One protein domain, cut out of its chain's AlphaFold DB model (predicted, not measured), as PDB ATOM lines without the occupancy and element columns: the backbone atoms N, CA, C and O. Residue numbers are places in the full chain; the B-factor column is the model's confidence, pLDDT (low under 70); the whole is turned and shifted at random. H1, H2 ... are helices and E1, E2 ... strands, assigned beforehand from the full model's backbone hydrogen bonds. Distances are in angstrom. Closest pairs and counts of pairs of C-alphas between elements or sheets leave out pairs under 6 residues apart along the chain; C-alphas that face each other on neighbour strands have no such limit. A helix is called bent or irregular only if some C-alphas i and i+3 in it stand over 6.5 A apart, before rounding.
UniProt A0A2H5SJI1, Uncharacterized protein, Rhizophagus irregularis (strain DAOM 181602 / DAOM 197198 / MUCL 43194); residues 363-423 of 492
ATOM      1  N   GLU A 363      -2.219  31.848 -22.605       92.19
ATOM      2  CA  GLU A 363      -2.728  32.306 -21.308       92.19
ATOM      3  C   GLU A 363      -1.745  33.302 -20.674       92.19
ATOM      4  O   GLU A 363      -0.668  32.923 -20.214       92.19
ATOM      5  N   SER A 364      -2.123  34.582 -20.638       93.12
ATOM      6  CA  SER A 364      -1.233  35.680 -20.241       93.12
ATOM      7  C   SER A 364      -0.973  35.752 -18.737       93.12
ATOM      8  O   SER A 364      -0.082  36.476 -18.308       93.12
ATOM      9  N   GLN A 365      -1.786  35.070 -17.926       93.56
ATOM     10  CA  GLN A 365      -1.634  35.051 -16.468       93.56
ATOM     11  C   GLN A 365      -0.697  33.946 -15.966       93.56
ATOM     12  O   GLN A 365      -0.473  33.854 -14.759       93.56
ATOM     13  N   LEU A 366      -0.163  33.107 -16.860       94.25
ATOM     14  CA  LEU A 366       0.791  32.071 -16.479       94.25
ATOM     15  C   LEU A 366       2.085  32.679 -15.940       94.25
ATOM     16  O   LEU A 366       2.617  33.663 -16.447       94.25
ATOM     17  N   THR A 367       2.644  32.008 -14.946       93.06
ATOM     18  CA  THR A 367       4.005  32.212 -14.470       93.06
ATOM     19  C   THR A 367       4.856  31.000 -14.833       93.06
ATOM     20  O   THR A 367       4.356  29.888 -14.997       93.06
ATOM     21  N   ILE A 368       6.175  31.182 -14.911       89.12
ATOM     22  CA  ILE A 368       7.112  30.086 -15.218       89.12
ATOM     23  C   ILE A 368       7.068  28.943 -14.180       89.12
ATOM     24  O   ILE A 368       7.557  27.844 -14.433       89.12
ATOM     25  N   ASN A 369       6.462  29.192 -13.015       89.62
ATOM     26  CA  ASN A 369       6.301  28.220 -11.939       89.62
ATOM     27  C   ASN A 369       5.033  27.357 -12.083       89.62
ATOM     28  O   ASN A 369       4.942  26.312 -11.430       89.62
ATOM     29  N   ASP A 370       4.089  27.733 -12.956       91.50
ATOM     30  CA  ASP A 370       2.828  27.017 -13.194       91.50
ATOM     31  C   ASP A 370       3.052  25.761 -14.048       91.50
ATOM     32  O   ASP A 370       2.695  25.668 -15.218       91.50
ATOM     33  N   THR A 371       3.694  24.765 -13.443       88.44
ATOM     34  CA  THR A 371       4.236  23.585 -14.140       88.44
ATOM     35  C   THR A 371       3.397  22.319 -13.970       88.44
ATOM     36  O   THR A 371       3.712  21.287 -14.564       88.44
ATOM     37  N   THR A 372       2.331  22.359 -13.164       89.88
ATOM     38  CA  THR A 372       1.508  21.177 -12.862       89.88
ATOM     39  C   THR A 372       0.118  21.278 -13.472       89.88
ATOM     40  O   THR A 372      -0.448  22.361 -13.596       89.88
ATOM     41  N   LEU A 373      -0.489  20.129 -13.778       90.12
ATOM     42  CA  LEU A 373      -1.852  20.075 -14.312       90.12
ATOM     43  C   LEU A 373      -2.881  20.746 -13.383       90.12
ATOM     44  O   LEU A 373      -3.866  21.299 -13.864       90.12
ATOM     45  N   VAL A 374      -2.659  20.699 -12.065       92.88
ATOM     46  CA  VAL A 374      -3.535  21.335 -11.068       92.88
ATOM     47  C   VAL A 374      -3.489  22.854 -11.196       92.88
ATOM     48  O   VAL A 374      -4.542  23.483 -11.208       92.88
ATOM     49  N   GLU A 375      -2.291  23.426 -11.337       93.38
ATOM     50  CA  GLU A 375      -2.108  24.866 -11.541       93.38
ATOM     51  C   GLU A 375      -2.707  25.308 -12.882       93.38
ATOM     52  O   GLU A 375      -3.545  26.206 -12.918       93.38
ATOM     53  N   LEU A 376      -2.394  24.592 -13.968       92.69
ATOM     54  CA  LEU A 376      -2.895  24.915 -15.309       92.69
ATOM     55  C   LEU A 376      -4.430  24.860 -15.404       92.69
ATOM     56  O   LEU A 376      -5.037  25.648 -16.124       92.69
ATOM     57  N   ARG A 377      -5.084  23.962 -14.655       94.25
ATOM     58  CA  ARG A 377      -6.554  23.831 -14.636       94.25
ATOM     59  C   ARG A 377      -7.278  24.938 -13.864       94.25
ATOM     60  O   ARG A 377      -8.507  24.990 -13.936       94.25
ATOM     61  N   LYS A 378      -6.567  25.816 -13.146       95.31
ATOM     62  CA  LYS A 378      -7.165  27.008 -12.514       95.31
ATOM     63  C   LYS A 378      -7.611  28.036 -13.555       95.31
ATOM     64  O   LYS A 378      -8.561  28.776 -13.312       95.31
ATOM     65  N   PHE A 379      -6.974  28.042 -14.723       94.19
ATOM     66  CA  PHE A 379      -7.315  28.923 -15.832       94.19
ATOM     67  C   PHE A 379      -8.399  28.275 -16.698       94.19
ATOM     68  O   PHE A 379      -8.186  27.213 -17.284       94.19
ATOM     69  N   HIS A 380      -9.573  28.910 -16.792       92.38
ATOM     70  CA  HIS A 380     -10.726  28.357 -17.519       92.38
ATOM     71  C   HIS A 380     -10.379  28.001 -18.972       92.38
ATOM     72  O   HIS A 380     -10.698  26.909 -19.435       92.38
ATOM     73  N   LYS A 381      -9.670  28.902 -19.660       91.75
ATOM     74  CA  LYS A 381      -9.270  28.756 -21.062       91.75
ATOM     75  C   LYS A 381      -8.349  27.544 -21.275       91.75
ATOM     76  O   LYS A 381      -8.574  26.750 -22.185       91.75
ATOM     77  N   LEU A 382      -7.352  27.357 -20.406       93.81
ATOM     78  CA  LEU A 382      -6.460  26.193 -20.462       93.81
ATOM     79  C   LEU A 382      -7.165  24.901 -20.061       93.81
ATOM     80  O   LEU A 382      -6.925  23.871 -20.683       93.81
ATOM     81  N   LYS A 383      -8.044  24.936 -19.054       94.12
ATOM     82  CA  LYS A 383      -8.845  23.773 -18.660       94.12
ATOM     83  C   LYS A 383      -9.685  23.266 -19.834       94.12
ATOM     84  O   LYS A 383      -9.617  22.085 -20.152       94.12
ATOM     85  N   GLU A 384     -10.416  24.161 -20.494       93.44
ATOM     86  CA  GLU A 384     -11.224  23.829 -21.669       93.44
ATOM     87  C   GLU A 384     -10.361  23.260 -22.799       93.44
ATOM     88  O   GLU A 384     -10.694  22.217 -23.361       93.44
ATOM     89  N   PHE A 385      -9.214  23.882 -23.088       94.81
ATOM     90  CA  PHE A 385      -8.276  23.376 -24.087       94.81
ATOM     91  C   PHE A 385      -7.754  21.982 -23.742       94.81
ATOM     92  O   PHE A 385      -7.767  21.100 -24.593       94.81
ATOM     93  N   ILE A 386      -7.352  21.748 -22.493       94.50
ATOM     94  CA  ILE A 386      -6.887  20.438 -22.032       94.50
ATOM     95  C   ILE A 386      -7.983  19.380 -22.195       94.50
ATOM     96  O   ILE A 386      -7.689  18.273 -22.635       94.50
ATOM     97  N   ASP A 387      -9.229  19.705 -21.856       93.75
ATOM     98  CA  ASP A 387     -10.335  18.747 -21.908       93.75
ATOM     99  C   ASP A 387     -10.791  18.443 -23.354       93.75
ATOM    100  O   ASP A 387     -11.352  17.377 -23.607       93.75
ATOM    101  N   THR A 388     -10.533  19.340 -24.315       93.94
ATOM    102  CA  THR A 388     -11.024  19.223 -25.707       93.94
ATOM    103  C   THR A 388      -9.943  18.923 -26.753       93.94
ATOM    104  O   THR A 388     -10.248  18.321 -27.780       93.94
ATOM    105  N   HIS A 389      -8.687  19.315 -26.517       95.12
ATOM    106  CA  HIS A 389      -7.576  19.221 -27.479       95.12
ATOM    107  C   HIS A 389      -6.461  18.272 -27.036       95.12
ATOM    108  O   HIS A 389      -5.599  17.920 -27.849       95.12
ATOM    109  N   CYS A 390      -6.449  17.865 -25.764       95.19
ATOM    110  CA  CYS A 390      -5.422  16.983 -25.232       95.19
ATOM    111  C   CYS A 390      -5.970  15.582 -24.960       95.19
ATOM    112  O   CYS A 390      -7.088  15.404 -24.480       95.19
ATOM    113  N   GLN A 391      -5.133  14.574 -25.185       93.38
ATOM    114  CA  GLN A 391      -5.369  13.218 -24.711       93.38
ATOM    115  C   GLN A 391      -4.307  12.877 -23.666       93.38
ATOM    116  O   GLN A 391      -3.127  12.716 -23.981       93.38
ATOM    117  N   ILE A 392      -4.739  12.802 -22.407       92.38
ATOM    118  CA  ILE A 392      -3.885  12.452 -21.270       92.38
ATOM    119  C   ILE A 392      -4.076  10.968 -20.960       92.38
ATOM    120  O   ILE A 392      -5.207  10.500 -20.798       92.38
ATOM    121  N   ARG A 393      -2.965  10.238 -20.905       92.06
ATOM    122  CA  ARG A 393      -2.859   8.810 -20.594       92.06
ATOM    123  C   ARG A 393      -1.711   8.595 -19.609       92.06
ATOM    124  O   ARG A 393      -0.881   9.479 -19.402       92.06
ATOM    125  N   GLN A 394      -1.604   7.407 -19.020       91.12
ATOM    126  CA  GLN A 394      -0.513   7.100 -18.088       91.12
ATOM    127  C   GLN A 394       0.867   7.117 -18.745       91.12
ATOM    128  O   GLN A 394       1.849   7.502 -18.106       91.12
ATOM    129  N   TYR A 395       0.959   6.677 -19.999       91.50
ATOM    130  CA  TYR A 395       2.221   6.581 -20.741       91.50
ATOM    131  C   TYR A 395       2.301   7.520 -21.939       91.50
ATOM    132  O   TYR A 395       3.332   7.535 -22.608       91.50
ATOM    133  N   SER A 396       1.257   8.316 -22.187       92.25
ATOM    134  CA  SER A 396       1.280   9.324 -23.235       92.25
ATOM    135  C   SER A 396       0.527  10.605 -22.882       92.25
ATOM    136  O   SER A 396      -0.433  10.619 -22.117       92.25
ATOM    137  N   PHE A 397       0.985  11.706 -23.457       93.38
ATOM    138  CA  PHE A 397       0.339  13.003 -23.438       93.38
ATOM    139  C   PHE A 397       0.385  13.561 -24.853       93.38
ATOM    140  O   PHE A 397       1.458  13.699 -25.440       93.38
ATOM    141  N   GLN A 398      -0.784  13.849 -25.406       94.38
ATOM    142  CA  GLN A 398      -0.932  14.215 -26.806       94.38
ATOM    143  C   GLN A 398      -1.731  15.502 -26.916       94.38
ATOM    144  O   GLN A 398      -2.685  15.692 -26.165       94.38
ATOM    145  N   ILE A 399      -1.369  16.355 -27.871       94.56
ATOM    146  CA  ILE A 399      -2.090  17.587 -28.196       94.56
ATOM    147  C   ILE A 399      -2.402  17.556 -29.689       94.56
ATOM    148  O   ILE A 399      -1.498  17.362 -30.501       94.56
ATOM    149  N   LYS A 400      -3.665  17.784 -30.055       94.56
ATOM    150  CA  LYS A 400      -4.089  17.978 -31.446       94.56
ATOM    151  C   LYS A 400      -4.813  19.319 -31.568       94.56
ATOM    152  O   LYS A 400      -5.731  19.605 -30.807       94.56
ATOM    153  N   LYS A 401      -4.419  20.145 -32.543       94.50
ATOM    154  CA  LYS A 401      -5.166  21.368 -32.887       94.50
ATOM    155  C   LYS A 401      -6.566  21.013 -33.418       94.50
ATOM    156  O   LYS A 401      -6.755  19.921 -33.945       94.50
ATOM    157  N   CYS A 402      -7.531  21.931 -33.323       91.81
ATOM    158  CA  CYS A 402      -8.916  21.703 -33.771       91.81
ATOM    159  C   CYS A 402      -9.277  22.330 -35.130       91.81
ATOM    160  O   CYS A 402     -10.375  22.093 -35.619       91.81
ATOM    161  N   ASN A 403      -8.391  23.145 -35.719       90.12
ATOM    162  CA  ASN A 403      -8.645  23.931 -36.940       90.12
ATOM    163  C   ASN A 403      -9.894  24.843 -36.889       90.12
ATOM    164  O   ASN A 403     -10.378  25.296 -37.923       90.12
ATOM    165  N   ASN A 404     -10.425  25.131 -35.696       90.44
ATOM    166  CA  ASN A 404     -11.534  26.063 -35.517       90.44
ATOM    167  C   ASN A 404     -10.995  27.500 -35.425       90.44
ATOM    168  O   ASN A 404     -10.168  27.791 -34.561       90.44
ATOM    169  N   SER A 405     -11.502  28.401 -36.270       87.38
ATOM    170  CA  SER A 405     -11.153  29.829 -36.267       87.38
ATOM    171  C   SER A 405     -11.519  30.559 -34.971       87.38
ATOM    172  O   SER A 405     -10.940  31.598 -34.677       87.38
ATOM    173  N   GLU A 406     -12.468  30.032 -34.197       89.12
ATOM    174  CA  GLU A 406     -12.866  30.581 -32.895       89.12
ATOM    175  C   GLU A 406     -11.959  30.104 -31.749       89.12
ATOM    176  O   GLU A 406     -12.022  30.634 -30.638       89.12
ATOM    177  N   CYS A 407     -11.096  29.107 -31.985       89.62
ATOM    178  CA  CYS A 407     -10.195  28.618 -30.952       89.62
ATOM    179  C   CYS A 407      -9.089  29.642 -30.684       89.62
ATOM    180  O   CYS A 407      -8.175  29.835 -31.476       89.62
ATOM    181  N   THR A 408      -9.131  30.254 -29.504       86.81
ATOM    182  CA  THR A 408      -8.194  31.311 -29.098       86.81
ATOM    183  C   THR A 408      -6.832  30.799 -28.609       86.81
ATOM    184  O   THR A 408      -6.004  31.599 -28.175       86.81
ATOM    185  N   ILE A 409      -6.606  29.478 -28.619       91.19
ATOM    186  CA  ILE A 409      -5.309  28.844 -28.306       91.19
ATOM    187  C   ILE A 409      -4.691  28.233 -29.560       91.19
ATOM    188  O   ILE A 409      -3.489  28.364 -29.790       91.19
ATOM    189  N   CYS A 410      -5.491  27.554 -30.384       90.62
ATOM    190  CA  CYS A 410      -4.986  26.992 -31.625       90.62
ATOM    191  C   CYS A 410      -4.655  28.116 -32.608       90.62
ATOM    192  O   CYS A 410      -5.538  28.690 -33.232       90.62
ATOM    193  N   LEU A 411      -3.364  28.367 -32.821       86.50
ATOM    194  CA  LEU A 411      -2.916  29.066 -34.024       86.50
ATOM    195  C   LEU A 411      -3.327  28.272 -35.278       86.50
ATOM    196  O   LEU A 411      -3.427  27.038 -35.176       86.50
ATOM    197  N   PRO A 412      -3.475  28.928 -36.448       89.00
ATOM    198  CA  PRO A 412      -3.826  28.267 -37.703       89.00
ATOM    199  C   PRO A 412      -3.031  26.982 -37.960       89.00
ATOM    200  O   PRO A 412      -1.867  26.839 -37.562       89.00
ATOM    201  N   VAL A 413      -3.688  26.006 -38.584       92.06
ATOM    202  CA  VAL A 413      -3.047  24.750 -38.972       92.06
ATOM    203  C   VAL A 413      -2.136  25.011 -40.170       92.06
ATOM    204  O   VAL A 413      -2.561  25.575 -41.170       92.06
ATOM    205  N   GLU A 414      -0.876  24.595 -40.053       91.56
ATOM    206  CA  GLU A 414       0.136  24.741 -41.112       91.56
ATOM    207  C   GLU A 414       0.327  23.458 -41.938       91.56
ATOM    208  O   GLU A 414       1.066  23.456 -42.919       91.56
ATOM    209  N   LEU A 415      -0.300  22.352 -41.524       93.81
ATOM    210  CA  LEU A 415      -0.337  21.116 -42.304       93.81
ATOM    211  C   LEU A 415      -1.269  21.283 -43.515       93.81
ATOM    212  O   LEU A 415      -2.286  21.971 -43.395       93.81
ATOM    213  N   PRO A 416      -0.989  20.610 -44.649       94.44
ATOM    214  CA  PRO A 416      -1.982  20.445 -45.704       94.44
ATOM    215  C   PRO A 416      -3.275  19.868 -45.123       94.44
ATOM    216  O   PRO A 416      -3.224  18.936 -44.318       94.44
ATOM    217  N   ILE A 417      -4.423  20.419 -45.521       94.12
ATOM    218  CA  ILE A 417      -5.710  20.086 -44.892       94.12
ATOM    219  C   ILE A 417      -6.031  18.590 -44.990       94.12
ATOM    220  O   ILE A 417      -6.424  17.988 -44.001       94.12
ATOM    221  N   GLU A 418      -5.718  17.969 -46.129       94.94
ATOM    222  CA  GLU A 418      -5.890  16.531 -46.374       94.94
ATOM    223  C   GLU A 418      -5.115  15.678 -45.355       94.94
ATOM    224  O   GLU A 418      -5.629  14.701 -44.821       94.94
ATOM    225  N   VAL A 419      -3.893  16.096 -45.011       95.56
ATOM    226  CA  VAL A 419      -3.046  15.416 -44.020       95.56
ATOM    227  C   VAL A 419      -3.567  15.649 -42.602       95.56
ATOM    228  O   VAL A 419      -3.515  14.755 -41.759       95.56
ATOM    229  N   PHE A 420      -4.050  16.859 -42.318       96.00
ATOM    230  CA  PHE A 420      -4.590  17.208 -41.008       96.00
ATOM    231  C   PHE A 420      -5.905  16.480 -40.697       96.00
ATOM    232  O   PHE A 420      -6.124  16.074 -39.552       96.00
ATOM    233  N   ASP A 421      -6.757  16.290 -41.702       94.69
ATOM    234  CA  ASP A 421      -8.034  15.591 -41.562       94.69
ATOM    235  C   ASP A 421      -7.832  14.100 -41.245       94.69
ATOM    236  O   ASP A 421      -8.589  13.531 -40.459       94.69
ATOM    237  N   GLU A 422      -6.752  13.490 -41.748       95.75
ATOM    238  CA  GLU A 422      -6.335  12.125 -41.394       95.75
ATOM    239  C   GLU A 422      -5.636  12.005 -40.028       95.75
ATOM    240  O   GLU A 422      -5.350  10.896 -39.559       95.75
ATOM    241  N   LEU A 423      -5.305  13.126 -39.385       95.94
ATOM    242  CA  LEU A 423      -4.543  13.124 -38.144       95.94
ATOM    243  C   LEU A 423      -5.450  12.747 -36.967       95.94
ATOM    244  O   LEU A 423      -6.293  13.521 -36.532       95.94
TER     245      LEU A 423
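Overview. This is residues 363 to 423 of the 492 residues of an uncharacterized protein of Rhizophagus irregularis (strain DAOM 181602 / DAOM 197198 / MUCL 43194) (UniProt A0A2H5SJI1). A loose chain has H2 in its middle, followed with no residue between by a small two-stranded hairpin, E1 and E2, whose tip, residues 392 to 397, sticks out. H1 sits near the start of H2, and H3 lies far off at the other end, past a long loop. The 61 printed residues hold H1, H2, E1, E2 and H3 in that order, mixed helices and strands, with under half of the residues in them. Radius of gyration of the C-alphas is 13.2 A; spans are 38 by 29 by 18 A.

Along the chain. H1 is residues 373 to 376, 5.1 A long, from C-alpha 373 at (-1.852, 20.075, -14.312). H2 is 380 to 389, 13.9 A; E1 390 to 392, 6.2 A; E2 397 to 399, 7.0 A. H3, 417 to 421, 6.1 A, ends at C-alpha 421, (-8.034, 15.591, -41.562).

Arrangement. H1 and H2 are close but not clearly touching, C-alphas 376 and 382 closest at 6.4 A. E1 and E2 are antiparallel at 173 degrees, with N 391 and O 398 2.9 A apart, within hydrogen-bond range. The closest C-alphas of H2 and E2, 389 and 399, are 5.8 A apart. H3 is apart from H1, H2 and E1. Every O i to N i+4 pair is within hydrogen-bond range in H2 and H3; H1 is too short for one, and its one O i to N i+3 pair is not within range.

Size, cuts and confidence. C-alphas 369 and 418, the farthest apart, are 38.4 A apart. The printed part has no cut; the link E2 to H3 is long. No printed residue is under 70 in pLDDT.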